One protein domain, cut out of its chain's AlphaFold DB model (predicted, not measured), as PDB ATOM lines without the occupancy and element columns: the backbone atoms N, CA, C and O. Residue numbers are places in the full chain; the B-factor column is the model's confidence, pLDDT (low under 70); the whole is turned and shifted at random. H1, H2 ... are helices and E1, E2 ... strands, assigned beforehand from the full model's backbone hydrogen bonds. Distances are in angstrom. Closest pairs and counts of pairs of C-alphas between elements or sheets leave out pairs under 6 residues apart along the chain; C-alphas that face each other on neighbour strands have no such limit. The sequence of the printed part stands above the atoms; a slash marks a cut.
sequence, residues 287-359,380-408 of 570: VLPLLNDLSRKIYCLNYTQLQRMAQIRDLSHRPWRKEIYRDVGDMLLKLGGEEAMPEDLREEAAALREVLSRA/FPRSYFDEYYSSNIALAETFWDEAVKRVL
ATOM      1  N   VAL A 287      25.213  36.657  -0.407       98.44
ATOM      2  CA  VAL A 287      24.496  37.610   0.471       98.44
ATOM      3  C   VAL A 287      25.433  38.223   1.512       98.44
ATOM      4  O   VAL A 287      25.347  39.426   1.754       98.44
ATOM      5  N   LEU A 288      26.337  37.446   2.123       97.19
ATOM      6  CA  LEU A 288      27.222  37.971   3.171       97.19
ATOM      7  C   LEU A 288      28.193  39.071   2.729       97.19
ATOM      8  O   LEU A 288      28.300  40.043   3.479       97.19
ATOM      9  N   PRO A 289      28.885  38.993   1.574       95.38
ATOM     10  CA  PRO A 289      29.780  40.070   1.153       95.38
ATOM     11  C   PRO A 289      29.026  41.397   1.000       95.38
ATOM     12  O   PRO A 289      29.410  42.404   1.590       95.38
ATOM     13  N   LEU A 290      27.874  41.364   0.322       98.00
ATOM     14  CA  LEU A 290      27.003  42.524   0.130       98.00
ATOM     15  C   LEU A 290      26.404  43.033   1.457       98.00
ATOM     16  O   LEU A 290      26.270  44.239   1.655       98.00
ATOM     17  N   LEU A 291      26.076  42.142   2.401       98.31
ATOM     18  CA  LEU A 291      25.639  42.532   3.746       98.31
ATOM     19  C   LEU A 291      26.769  43.216   4.525       98.31
ATOM     20  O   LEU A 291      26.529  44.246   5.151       98.31
ATOM     21  N   ASN A 292      27.992  42.687   4.482       94.06
ATOM     22  CA  ASN A 292      29.171  43.297   5.098       94.06
ATOM     23  C   ASN A 292      29.458  44.690   4.509       94.06
ATOM     24  O   ASN A 292      29.718  45.628   5.265       94.06
ATOM     25  N   ASP A 293      29.363  44.845   3.190       88.25
ATOM     26  CA  ASP A 293      29.646  46.110   2.507       88.25
ATOM     27  C   ASP A 293      28.549  47.150   2.785       88.25
ATOM     28  O   ASP A 293      28.847  48.293   3.150       88.25
ATOM     29  N   LEU A 294      27.274  46.736   2.772       96.25
ATOM     30  CA  LEU A 294      26.155  47.547   3.261       96.25
ATOM     31  C   LEU A 294      26.364  47.966   4.723       96.25
ATOM     32  O   LEU A 294      26.116  49.118   5.077       96.25
ATOM     33  N   SER A 295      26.831  47.052   5.574       92.69
ATOM     34  CA  SER A 295      27.069  47.314   6.996       92.69
ATOM     35  C   SER A 295      28.152  48.371   7.198       92.69
ATOM     36  O   SER A 295      27.955  49.304   7.973       92.69
ATOM     37  N   ARG A 296      29.256  48.300   6.442       81.75
ATOM     38  CA  ARG A 296      30.325  49.318   6.453       81.75
ATOM     39  C   ARG A 296      29.814  50.676   5.984       81.75
ATOM     40  O   ARG A 296      30.080  51.682   6.641       81.75
ATOM     41  N   LYS A 297      29.007  50.720   4.919       84.88
ATOM     42  CA  LYS A 297      28.361  51.961   4.458       84.88
ATOM     43  C   LYS A 297      27.396  52.532   5.509       84.88
ATOM     44  O   LYS A 297      27.455  53.727   5.784       84.88
ATOM     45  N   ILE A 298      26.567  51.699   6.155       89.25
ATOM     46  CA  ILE A 298      25.692  52.100   7.279       89.25
ATOM     47  C   ILE A 298      26.520  52.633   8.456       89.25
ATOM     48  O   ILE A 298      26.146  53.629   9.077       89.25
ATOM     49  N   TYR A 299      27.648  51.993   8.755       82.19
ATOM     50  CA  TYR A 299      28.545  52.383   9.835       82.19
ATOM     51  C   TYR A 299      29.132  53.792   9.632       82.19
ATOM     52  O   TYR A 299      29.186  54.597  10.570       82.19
ATOM     53  N   CYS A 300      29.507  54.114   8.393       75.12
ATOM     54  CA  CYS A 300      30.115  55.391   8.009       75.12
ATOM     55  C   CYS A 300      29.104  56.538   7.813       75.12
ATOM     56  O   CYS A 300      29.498  57.668   7.527       75.12
ATOM     57  N   LEU A 301      27.801  56.288   7.987       78.12
ATOM     58  CA  LEU A 301      26.770  57.317   7.853       78.12
ATOM     59  C   LEU A 301      26.962  58.479   8.834       78.12
ATOM     60  O   LEU A 301      27.297  58.299  10.011       78.12
ATOM     61  N   ASN A 302      26.639  59.687   8.363       74.81
ATOM     62  CA  ASN A 302      26.585  60.858   9.229       74.81
ATOM     63  C   ASN A 302      25.380  60.796  10.183       74.81
ATOM     64  O   ASN A 302      24.431  60.028   9.998       74.81
ATOM     65  N   TYR A 303      25.388  61.659  11.200       75.12
ATOM     66  CA  TYR A 303      24.352  61.697  12.231       75.12
ATOM     67  C   TYR A 303      22.911  61.719  11.686       75.12
ATOM     68  O   TYR A 303      22.059  60.950  12.138       75.12
ATOM     69  N   THR A 304      22.621  62.579  10.707       80.25
ATOM     70  CA  THR A 304      21.271  62.736  10.141       80.25
ATOM     71  C   THR A 304      20.838  61.483   9.381       80.25
ATOM     72  O   THR A 304      19.688  61.055   9.494       80.25
ATOM     73  N   GLN A 305      21.764  60.857   8.656       85.50
ATOM     74  CA  GLN A 305      21.521  59.606   7.940       85.50
ATOM     75  C   GLN A 305      21.328  58.424   8.901       85.50
ATOM     76  O   GLN A 305      20.453  57.597   8.665       85.50
ATOM     77  N   LEU A 306      22.033  58.372  10.037       86.38
ATOM     78  CA  LEU A 306      21.799  57.358  11.077       86.38
ATOM     79  C   LEU A 306      20.421  57.498  11.732       86.38
ATOM     80  O   LEU A 306      19.738  56.496  11.948       86.38
ATOM     81  N   GLN A 307      19.959  58.729  11.980       87.69
ATOM     82  CA  GLN A 307      18.573  58.964  12.409       87.69
ATOM     83  C   GLN A 307      17.571  58.461  11.359       87.69
ATOM     84  O   GLN A 307      16.529  57.906  11.715       87.69
ATOM     85  N   ARG A 308      17.883  58.611  10.065       93.31
ATOM     86  CA  ARG A 308      17.048  58.090   8.977       93.31
ATOM     87  C   ARG A 308      17.094  56.561   8.891       93.31
ATOM     88  O   ARG A 308      16.040  55.947   8.756       93.31
ATOM     89  N   MET A 309      18.255  55.940   9.096       96.25
ATOM     90  CA  MET A 309      18.403  54.484   9.170       96.25
ATOM     91  C   MET A 309      17.626  53.887  10.355       96.25
ATOM     92  O   MET A 309      16.927  52.885  10.200       96.25
ATOM     93  N   ALA A 310      17.641  54.544  11.520       95.25
ATOM     94  CA  ALA A 310      16.823  54.156  12.670       95.25
ATOM     95  C   ALA A 310      15.308  54.248  12.380       95.25
ATOM     96  O   ALA A 310      14.539  53.410  12.855       95.25
ATOM     97  N   GLN A 311      14.872  55.226  11.574       96.12
ATOM     98  CA  GLN A 311      13.483  55.320  11.099       96.12
ATOM     99  C   GLN A 311      13.145  54.215  10.090       96.12
ATOM    100  O   GLN A 311      12.078  53.617  10.200       96.12
ATOM    101  N   ILE A 312      14.045  53.904   9.150       97.56
ATOM    102  CA  ILE A 312      13.888  52.789   8.202       97.56
ATOM    103  C   ILE A 312      13.731  51.473   8.971       97.56
ATOM    104  O   ILE A 312      12.752  50.760   8.745       97.56
ATOM    105  N   ARG A 313      14.605  51.194   9.948       96.88
ATOM    106  CA  ARG A 313      14.467  50.057  10.871       96.88
ATOM    107  C   ARG A 313      13.103  50.057  11.558       96.88
ATOM    108  O   ARG A 313      12.422  49.039  11.551       96.88
ATOM    109  N   ASP A 314      12.684  51.163  12.169       95.00
ATOM    110  CA  ASP A 314      11.416  51.233  12.913       95.00
ATOM    111  C   ASP A 314      10.164  51.072  12.023       95.00
ATOM    112  O   ASP A 314       9.121  50.653  12.522       95.00
ATOM    113  N   LEU A 315      10.267  51.374  10.723       95.00
ATOM    114  CA  LEU A 315       9.216  51.177   9.715       95.00
ATOM    115  C   LEU A 315       9.274  49.811   9.012       95.00
ATOM    116  O   LEU A 315       8.318  49.444   8.325       95.00
ATOM    117  N   SER A 316      10.386  49.087   9.126       95.88
ATOM    118  CA  SER A 316      10.569  47.778   8.498       95.88
ATOM    119  C   SER A 316       9.755  46.709   9.224       95.88
ATOM    120  O   SER A 316       9.581  46.758  10.445       95.88
ATOM    121  N   HIS A 317       9.234  45.748   8.463       94.69
ATOM    122  CA  HIS A 317       8.411  44.668   8.990       94.69
ATOM    123  C   HIS A 317       9.170  43.828  10.011       94.69
ATOM    124  O   HIS A 317      10.391  43.704   9.964       94.69
ATOM    125  N   ARG A 318       8.425  43.264  10.955       92.00
ATOM    126  CA  ARG A 318       8.941  42.506  12.092       92.00
ATOM    127  C   ARG A 318       7.915  41.464  12.522       92.00
ATOM    128  O   ARG A 318       6.719  41.700  12.318       92.00
ATOM    129  N   PRO A 319       8.334  40.391  13.200       87.25
ATOM    130  CA  PRO A 319       7.392  39.412  13.703       87.25
ATOM    131  C   PRO A 319       6.510  40.016  14.793       87.25
ATOM    132  O   PRO A 319       6.882  40.974  15.496       87.25
ATOM    133  N   TRP A 320       5.342  39.413  14.990       82.12
ATOM    134  CA  TRP A 320       4.506  39.731  16.140       82.12
ATOM    135  C   TRP A 320       5.296  39.513  17.442       82.12
ATOM    136  O   TRP A 320       5.998  38.520  17.598       82.12
ATOM    137  N   ARG A 321       5.227  40.475  18.375       76.25
ATOM    138  CA  ARG A 321       5.936  40.488  19.680       76.25
ATOM    139  C   ARG A 321       7.476  40.435  19.661       76.25
ATOM    140  O   ARG A 321       8.074  40.704  20.701       76.25
ATOM    141  N   LYS A 322       8.140  40.180  18.530       79.88
ATOM    142  CA  LYS A 322       9.611  40.184  18.417       79.88
ATOM    143  C   LYS A 322      10.111  41.541  17.906       79.88
ATOM    144  O   LYS A 322      10.452  41.713  16.743       79.88
ATOM    145  N   GLU A 323      10.183  42.527  18.800       81.19
ATOM    146  CA  GLU A 323      10.647  43.898  18.492       81.19
ATOM    147  C   GLU A 323      12.108  43.987  17.991       81.19
ATOM    148  O   GLU A 323      12.545  45.061  17.561       81.19
ATOM    149  N   ILE A 324      12.872  42.891  18.070       88.31
ATOM    150  CA  ILE A 324      14.320  42.851  17.832       88.31
ATOM    151  C   ILE A 324      14.749  42.417  16.426       88.31
ATOM    152  O   ILE A 324      15.894  42.665  16.072       88.31
ATOM    153  N   TYR A 325      13.865  41.819  15.623       92.94
ATOM    154  CA  TYR A 325      14.188  41.370  14.260       92.94
ATOM    155  C   TYR A 325      13.494  42.237  13.206       92.94
ATOM    156  O   TYR A 325      12.425  42.794  13.483       92.94
ATOM    157  N   ARG A 326      14.067  42.351  12.005       95.88
ATOM    158  CA  ARG A 326      13.442  43.003  10.839       95.88
ATOM    159  C   ARG A 326      13.519  42.117   9.608       95.88
ATOM    160  O   ARG A 326      14.564  41.522   9.390       95.88
ATOM    161  N   ASP A 327      12.451  42.062   8.810       96.25
ATOM    162  CA  ASP A 327      12.496  41.402   7.500       96.25
ATOM    163  C   ASP A 327      13.459  42.172   6.593       96.25
ATOM    164  O   ASP A 327      13.324  43.386   6.394       96.25
ATOM    165  N   VAL A 328      14.446  41.457   6.061       96.88
ATOM    166  CA  VAL A 328      15.555  42.065   5.326       96.88
ATOM    167  C   VAL A 328      15.088  42.581   3.964       96.88
ATOM    168  O   VAL A 328      15.458  43.679   3.558       96.88
ATOM    169  N   GLY A 329      14.212  41.852   3.270       96.56
ATOM    170  CA  GLY A 329      13.715  42.239   1.948       96.56
ATOM    171  C   GLY A 329      12.844  43.498   1.957       96.56
ATOM    172  O   GLY A 329      12.907  44.306   1.023       96.56
ATOM    173  N   ASP A 330      12.060  43.685   3.019       97.19
ATOM    174  CA  ASP A 330      11.261  44.887   3.259       97.19
ATOM    175  C   ASP A 330      12.120  46.070   3.752       97.19
ATOM    176  O   ASP A 330      11.906  47.204   3.313       97.19
ATOM    177  N   MET A 331      13.127  45.815   4.597       97.94
ATOM    178  CA  MET A 331      14.084  46.835   5.042       97.94
ATOM    179  C   MET A 331      14.913  47.395   3.884       97.94
ATOM    180  O   MET A 331      15.005  48.612   3.723       97.94
ATOM    181  N   LEU A 332      15.484  46.523   3.051       98.44
ATOM    182  CA  LEU A 332      16.317  46.934   1.922       98.44
ATOM    183  C   LEU A 332      15.514  47.671   0.847       98.44
ATOM    184  O   LEU A 332      16.018  48.624   0.260       98.44
ATOM    185  N   LEU A 333      14.241  47.306   0.637       98.00
ATOM    186  CA  LEU A 333      13.356  48.064  -0.251       98.00
ATOM    187  C   LEU A 333      13.133  49.496   0.259       98.00
ATOM    188  O   LEU A 333      13.145  50.440  -0.530       98.00
ATOM    189  N   LYS A 334      12.933  49.664   1.573       98.06
ATOM    190  CA  LYS A 334      12.781  50.987   2.196       98.06
ATOM    191  C   LYS A 334      14.072  51.801   2.133       98.06
ATOM    192  O   LYS A 334      14.000  52.989   1.844       98.06
ATOM    193  N   LEU A 335      15.225  51.171   2.366       98.31
ATOM    194  CA  LEU A 335      16.535  51.816   2.282       98.31
ATOM    195  C   LEU A 335      16.857  52.273   0.852       98.31
ATOM    196  O   LEU A 335      17.156  53.445   0.647       98.31
ATOM    197  N   GLY A 336      16.715  51.392  -0.145       97.56
ATOM    198  CA  GLY A 336      16.947  51.734  -1.553       97.56
ATOM    199  C   GLY A 336      16.008  52.824  -2.091       97.56
ATOM    200  O   GLY A 336      16.384  53.592  -2.973       97.56
ATOM    201  N   GLY A 337      14.798  52.936  -1.531       96.81
ATOM    202  CA  GLY A 337      13.825  53.977  -1.873       96.81
ATOM    203  C   GLY A 337      14.018  55.327  -1.168       96.81
ATOM    204  O   GLY A 337      13.241  56.245  -1.426       96.81
ATOM    205  N   GLU A 338      14.996  55.473  -0.271       96.88
ATOM    206  CA  GLU A 338      15.137  56.670   0.561       96.88
ATOM    207  C   GLU A 338      16.086  57.709  -0.058       96.88
ATOM    208  O   GLU A 338      17.301  57.621   0.082       96.88
ATOM    209  N   GLU A 339      15.534  58.750  -0.690       94.56
ATOM    210  CA  GLU A 339      16.302  59.838  -1.333       94.56
ATOM    211  C   GLU A 339      17.235  60.621  -0.386       94.56
ATOM    212  O   GLU A 339      18.153  61.290  -0.850       94.56
ATOM    213  N   ALA A 340      17.028  60.550   0.935       88.75
ATOM    214  CA  ALA A 340      17.906  61.177   1.927       88.75
ATOM    215  C   ALA A 340      19.178  60.361   2.260       88.75
ATOM    216  O   ALA A 340      20.014  60.832   3.038       88.75
ATOM    217  N   MET A 341      19.319  59.146   1.720       92.50
ATOM    218  CA  MET A 341      20.479  58.269   1.928       92.50
ATOM    219  C   MET A 341      21.467  58.362   0.749       92.50
ATOM    220  O   MET A 341      21.038  58.672  -0.364       92.50
ATOM    221  N   PRO A 342      22.771  58.086   0.962       89.88
ATOM    222  CA  PRO A 342      23.776  58.073  -0.106       89.88
ATOM    223  C   PRO A 342      23.390  57.165  -1.279       89.88
ATOM    224  O   PRO A 342      22.817  56.093  -1.078       89.88
ATOM    225  N   GLU A 343      23.700  57.585  -2.507       93.00
ATOM    226  CA  GLU A 343      23.314  56.851  -3.717       93.00
ATOM    227  C   GLU A 343      23.912  55.441  -3.756       93.00
ATOM    228  O   GLU A 343      23.174  54.475  -3.936       93.00
ATOM    229  N   ASP A 344      25.200  55.324  -3.448       90.00
ATOM    230  CA  ASP A 344      25.959  54.077  -3.370       90.00
ATOM    231  C   ASP A 344      25.448  53.112  -2.283       90.00
ATOM    232  O   ASP A 344      25.579  51.896  -2.428       90.00
ATOM    233  N   LEU A 345      24.849  53.623  -1.199       93.81
ATOM    234  CA  LEU A 345      24.195  52.806  -0.170       93.81
ATOM    235  C   LEU A 345      22.830  52.289  -0.645       93.81
ATOM    236  O   LEU A 345      22.451  51.161  -0.325       93.81
ATOM    237  N   ARG A 346      22.076  53.092  -1.405       98.12
ATOM    238  CA  ARG A 346      20.792  52.661  -1.987       98.12
ATOM    239  C   ARG A 346      20.999  51.602  -3.068       98.12
ATOM    240  O   ARG A 346      20.214  50.657  -3.134       98.12
ATOM    241  N   GLU A 347      22.040  51.753  -3.886       96.94
ATOM    242  CA  GLU A 347      22.444  50.762  -4.888       96.94
ATOM    243  C   GLU A 347      22.869  49.445  -4.225       96.94
ATOM    244  O   GLU A 347      22.363  48.391  -4.608       96.94
ATOM    245  N   GLU A 348      23.680  49.504  -3.162       96.69
ATOM    246  CA  GLU A 348      24.050  48.331  -2.354       96.69
ATOM    247  C   GLU A 348      22.816  47.616  -1.782       96.69
ATOM    248  O   GLU A 348      22.666  46.400  -1.891       96.69
ATOM    249  N   ALA A 349      21.872  48.382  -1.224       98.56
ATOM    250  CA  ALA A 349      20.635  47.832  -0.683       98.56
ATOM    251  C   ALA A 349      19.773  47.158  -1.764       98.56
ATOM    252  O   ALA A 349      19.154  46.123  -1.505       98.56
ATOM    253  N   ALA A 350      19.738  47.713  -2.980       98.25
ATOM    254  CA  ALA A 350      19.038  47.115  -4.111       98.25
ATOM    255  C   ALA A 350      19.715  45.815  -4.584       98.25
ATOM    256  O   ALA A 350      19.018  44.815  -4.776       98.25
ATOM    257  N   ALA A 351      21.048  45.807  -4.702       98.31
ATOM    258  CA  ALA A 351      21.835  44.638  -5.093       98.31
ATOM    259  C   ALA A 351      21.691  43.490  -4.081       98.31
ATOM    260  O   ALA A 351      21.281  42.389  -4.450       98.31
ATOM    261  N   LEU A 352      21.909  43.762  -2.788       98.56
ATOM    262  CA  LEU A 352      21.717  42.786  -1.711       98.56
ATOM    263  C   LEU A 352      20.292  42.216  -1.715       98.56
ATOM    264  O   LEU A 352      20.102  41.012  -1.540       98.56
ATOM    265  N   ARG A 353      19.274  43.053  -1.961       98.31
ATOM    266  CA  ARG A 353      17.879  42.602  -2.033       98.31
ATOM    267  C   ARG A 353      17.623  41.679  -3.227       98.31
ATOM    268  O   ARG A 353      16.842  40.736  -3.096       98.31
ATOM    269  N   GLU A 354      18.241  41.940  -4.378       98.00
ATOM    270  CA  GLU A 354      18.146  41.065  -5.550       98.00
ATOM    271  C   GLU A 354      18.766  39.694  -5.256       98.00
ATOM    272  O   GLU A 354      18.095  38.675  -5.434       98.00
ATOM    273  N   VAL A 355      19.994  39.658  -4.726       98.31
ATOM    274  CA  VAL A 355      20.682  38.409  -4.355       98.31
ATOM    275  C   VAL A 355      19.902  37.635  -3.292       98.31
ATOM    276  O   VAL A 355      19.625  36.449  -3.475       98.31
ATOM    277  N   LEU A 356      19.445  38.303  -2.230       98.25
ATOM    278  CA  LEU A 356      18.630  37.676  -1.190       98.25
ATOM    279  C   LEU A 356      17.330  37.083  -1.755       98.25
ATOM    280  O   LEU A 356      16.911  36.005  -1.343       98.25
ATOM    281  N   SER A 357      16.705  37.736  -2.742       97.12
ATOM    282  CA  SER A 357      15.512  37.190  -3.401       97.12
ATOM    283  C   SER A 357      15.782  35.940  -4.251       97.12
ATOM    284  O   SER A 357      14.843  35.192  -4.510       97.12
ATOM    285  N   ARG A 358      17.040  35.682  -4.646       96.94
ATOM    286  CA  ARG A 358      17.466  34.408  -5.255       96.94
ATOM    287  C   ARG A 358      17.742  33.330  -4.209       96.94
ATOM    288  O   ARG A 358      17.442  32.170  -4.472       96.94
ATOM    289  N   ALA A 359      18.276  33.703  -3.044       98.25
ATOM    290  CA  ALA A 359      18.495  32.776  -1.933       98.25
ATOM    291  C   ALA A 359      17.172  32.198  -1.392       98.25
ATOM    292  O   ALA A 359      17.118  31.038  -0.994       98.25
ATOM    293  N   PHE A 380      17.987  43.444  14.347       96.19
ATOM    294  CA  PHE A 380      18.079  44.897  14.322       96.19
ATOM    295  C   PHE A 380      17.182  45.505  15.414       96.19
ATOM    296  O   PHE A 380      16.066  45.980  15.154       96.19
ATOM    297  N   PRO A 381      17.633  45.469  16.677       92.06
ATOM    298  CA  PRO A 381      16.853  45.920  17.811       92.06
ATOM    299  C   PRO A 381      16.640  47.433  17.825       92.06
ATOM    300  O   PRO A 381      17.373  48.229  17.233       92.06
ATOM    301  N   ARG A 382      15.594  47.835  18.552       87.75
ATOM    302  CA  ARG A 382      15.192  49.237  18.692       87.75
ATOM    303  C   ARG A 382      15.886  49.974  19.838       87.75
ATOM    304  O   ARG A 382      16.033  51.190  19.770       87.75
ATOM    305  N   SER A 383      16.220  49.263  20.915       81.44
ATOM    306  CA  SER A 383      16.467  49.865  22.233       81.44
ATOM    307  C   SER A 383      17.756  49.425  22.921       81.44
ATOM    308  O   SER A 383      18.339  50.250  23.626       81.44
ATOM    309  N   TYR A 384      18.187  48.176  22.743       83.19
ATOM    310  CA  TYR A 384      19.455  47.644  23.247       83.19
ATOM    311  C   TYR A 384      20.011  46.594  22.277       83.19
ATOM    312  O   TYR A 384      19.227  45.904  21.628       83.19
ATOM    313  N   PHE A 385      21.333  46.488  22.197       84.06
ATOM    314  CA  PHE A 385      22.057  45.396  21.555       84.06
ATOM    315  C   PHE A 385      22.480  44.377  22.624       84.06
ATOM    316  O   PHE A 385      22.823  44.765  23.741       84.06
ATOM    317  N   ASP A 386      22.426  43.089  22.305       85.88
ATOM    318  CA  ASP A 386      22.803  42.000  23.204       85.88
ATOM    319  C   ASP A 386      24.207  41.491  22.848       85.88
ATOM    320  O   ASP A 386      24.407  40.907  21.786       85.88
ATOM    321  N   GLU A 387      25.190  41.709  23.726       82.62
ATOM    322  CA  GLU A 387      26.597  41.340  23.484       82.62
ATOM    323  C   GLU A 387      26.847  39.823  23.406       82.62
ATOM    324  O   GLU A 387      27.935  39.396  23.004       82.62
ATOM    325  N   TYR A 388      25.840  38.991  23.708       84.88
ATOM    326  CA  TYR A 388      25.856  37.584  23.307       84.88
ATOM    327  C   TYR A 388      26.044  37.444  21.787       84.88
ATOM    328  O   TYR A 388      26.773  36.555  21.352       84.88
ATOM    329  N   TYR A 389      25.444  38.336  20.989       87.19
ATOM    330  CA  TYR A 389      25.513  38.317  19.528       87.19
ATOM    331  C   TYR A 389      26.960  38.399  19.030       87.19
ATOM    332  O   TYR A 389      27.429  37.458  18.396       87.19
ATOM    333  N   SER A 390      27.685  39.455  19.419       84.69
ATOM    334  CA  SER A 390      29.092  39.716  19.058       84.69
ATOM    335  C   SER A 390      30.042  38.568  19.416       84.69
ATOM    336  O   SER A 390      31.135  38.469  18.874       84.69
ATOM    337  N   SER A 391      29.657  37.748  20.400       84.19
ATOM    338  CA  SER A 391      30.528  36.747  21.017       84.19
ATOM    339  C   SER A 391      30.225  35.308  20.587       84.19
ATOM    340  O   SER A 391      31.053  34.435  20.834       84.19
ATOM    341  N   ASN A 392      29.043  35.036  20.017       85.81
ATOM    342  CA  ASN A 392      28.561  33.666  19.774       85.81
ATOM    343  C   ASN A 392      27.890  33.461  18.407       85.81
ATOM    344  O   ASN A 392      27.804  32.321  17.964       85.81
ATOM    345  N   ILE A 393      27.381  34.509  17.751       91.62
ATOM    346  CA  ILE A 393      26.663  34.383  16.474       91.62
ATOM    347  C   ILE A 393      27.641  34.590  15.319       91.62
ATOM    348  O   ILE A 393      28.220  35.666  15.204       91.62
ATOM    349  N   ALA A 394      27.772  33.603  14.423       93.75
ATOM    350  CA  ALA A 394      28.711  33.667  13.296       93.75
ATOM    351  C   ALA A 394      28.552  34.919  12.405       93.75
ATOM    352  O   ALA A 394      29.522  35.392  11.828       93.75
ATOM    353  N   LEU A 395      27.354  35.518  12.319       94.62
ATOM    354  CA  LEU A 395      27.138  36.737  11.524       94.62
ATOM    355  C   LEU A 395      27.939  37.961  12.025       94.62
ATOM    356  O   LEU A 395      28.139  38.894  11.250       94.62
ATOM    357  N   ALA A 396      28.445  37.940  13.264       89.06
ATOM    358  CA  ALA A 396      29.383  38.936  13.799       89.06
ATOM    359  C   ALA A 396      30.801  38.858  13.177       89.06
ATOM    360  O   ALA A 396      31.679  39.642  13.521       89.06
ATOM    361  N   GLU A 397      31.052  37.933  12.242       88.31
ATOM    362  CA  GLU A 397      32.209  38.007  11.334       88.31
ATOM    363  C   GLU A 397      32.037  39.098  10.253       88.31
ATOM    364  O   GLU A 397      33.010  39.529   9.629       88.31
ATOM    365  N   THR A 398      30.802  39.566  10.033       89.56
ATOM    366  CA  THR A 398      30.482  40.727   9.188       89.56
ATOM    367  C   THR A 398      30.388  42.001  10.026       89.56
ATOM    368  O   THR A 398      30.092  41.938  11.211       89.56
ATOM    369  N   PHE A 399      30.500  43.172   9.389       86.44
ATOM    370  CA  PHE A 399      30.361  44.483  10.053       86.44
ATOM    371  C   PHE A 399      28.951  44.818  10.603       86.44
ATOM    372  O   PHE A 399      28.649  45.980  10.908       86.44
ATOM    373  N   TRP A 400      28.028  43.849  10.617       95.38
ATOM    374  CA  TRP A 400      26.616  44.095  10.897       95.38
ATOM    375  C   TRP A 400      26.371  44.497  12.351       95.38
ATOM    376  O   TRP A 400      25.569  45.404  12.594       95.38
ATOM    377  N   ASP A 401      27.053  43.895  13.330       88.50
ATOM    378  CA  ASP A 401      26.830  44.297  14.713       88.50
ATOM    379  C   ASP A 401      27.369  45.700  14.994       88.50
ATOM    380  O   ASP A 401      26.647  46.480  15.624       88.50
ATOM    381  N   GLU A 402      28.536  46.096  14.464       84.00
ATOM    382  CA  GLU A 402      28.984  47.488  14.558       84.00
ATOM    383  C   GLU A 402      27.997  48.448  13.886       84.00
ATOM    384  O   GLU A 402      27.715  49.512  14.441       84.00
ATOM    385  N   ALA A 403      27.421  48.085  12.736       90.00
ATOM    386  CA  ALA A 403      26.407  48.893  12.055       90.00
ATOM    387  C   ALA A 403      25.122  49.055  12.895       90.00
ATOM    388  O   ALA A 403      24.593  50.164  13.031       90.00
ATOM    389  N   VAL A 404      24.636  47.986  13.533       92.94
ATOM    390  CA  VAL A 404      23.484  48.045  14.449       92.94
ATOM    391  C   VAL A 404      23.801  48.905  15.674       92.94
ATOM    392  O   VAL A 404      23.010  49.782  16.043       92.94
ATOM    393  N   LYS A 405      24.966  48.688  16.290       85.75
ATOM    394  CA  LYS A 405      25.499  49.455  17.425       85.75
ATOM    395  C   LYS A 405      25.584  50.954  17.097       85.75
ATOM    396  O   LYS A 405      25.073  51.780  17.857       85.75
ATOM    397  N   ARG A 406      26.103  51.299  15.913       83.69
ATOM    398  CA  ARG A 406      26.194  52.664  15.359       83.69
ATOM    399  C   ARG A 406      24.833  53.351  15.214       83.69
ATOM    400  O   ARG A 406      24.717  54.543  15.496       83.69
ATOM    401  N   VAL A 407      23.807  52.616  14.783       90.44
ATOM    402  CA  VAL A 407      22.433  53.131  14.621       90.44
ATOM    403  C   VAL A 407      21.705  53.271  15.969       90.44
ATOM    404  O   VAL A 407      20.823  54.121  16.106       90.44
ATOM    405  N   LEU A 408      22.065  52.472  16.980       86.88
ATOM    406  CA  LEU A 408      21.528  52.585  18.343       86.88
ATOM    407  C   LEU A 408      22.114  53.766  19.127       86.88
ATOM    408  O   LEU A 408      21.369  54.434  19.845       86.88
TER     409      LEU A 408
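This is residues 287 to 359 and 380 to 408 of the 570 residues of an uncharacterized protein of Thermoplasmatales archaeon ex4484_36 (UniProt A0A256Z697). Four helices, H3, H4, H1 and H7, stand side by side in a curved row, each at a shallow tilt to the next, and H2 crosses one end of the row from H3 to H7, closing a ring of five helices. Two short helices, H5 and H6, lie off one side of this body, farthest from its middle, and the one strand, E1, leads straight into H3. The printed part has 102 residues with seven named helices and one named strand, in the order H1, H2, E1, H3, H4, H5, H6, H7; the class is mostly helix. It is compact, with a radius of gyration of the C-alphas of 12.7 A, and rounded, spanning 33 by 30 by 29 A.

Begin with the longest helix, H4, residues 343 to 359: find C-alpha 343 at (23.314, 56.851, -3.717) and go 24.6 A to C-alpha 359 at (18.495, 32.776, -1.933). Before it come E1, residues 325 to 327, and H3, residues 328 to 336, 11.9 A long. Go back to C-alpha 287 at (24.496, 37.610, 0.471) for H1, residues 287 to 299, 18.0 A long; H2, residues 303 to 315, follows and is 18.6 A long. Beyond the cut, look for H5 at residues 388 to 392 and H6 at residues 394 to 397, each 5.9 A long, then H7, residues 400 to 408, 12.4 A long.

Start at H4, which forms a helical hairpin with H3: they touch, the C-alphas of Gly 336 and Arg 346 closest at 4.0 A, at a shallow tilt of 25 degrees, opposite ways. H4 also touches H1, closest at the C-alphas of Leu 290 and Leu 352, 5.6 A, at a shallow tilt of 26 degrees, opposite ways. H1 and H3 are apart. Next, H1 touches H7, with the C-alphas of Tyr 299 and Ala 403 closest at 4.7 A, at a shallow tilt of 31 degrees, the same way. H2 touches H7 with residues 306 to 310 alone, about perpendicular at 79 degrees, the C-alphas of Leu 306 and Val 407 closest at 5.6 A. With residues 309 to 313 alone it touches H3, at a steep tilt of 41 degrees, the C-alphas of Ile 312 and Lys 334 closest at 6.4 A. H6 is near H1; H5 and H6 are close but not clearly touching, the C-alphas of Ser 390 and Ala 396 closest at 5.3 A. E1 pairs with no named strand. In H1, H2, H3, H4, H5 and H7 every O i to N i+4 pair is within hydrogen-bond range; H6 is too short for such a pair.

Look across the whole from Glu 339 to Asn 392, whose C-alphas are the two farthest apart at 35.8 A. Residues 360 to 379 are cut out, and C-alphas 359 and 380 are 20.3 A apart across the cut. Of the links that are printed whole, none is long. In this model the mean pLDDT of the printed part is 91.2, and no printed residue is under 70.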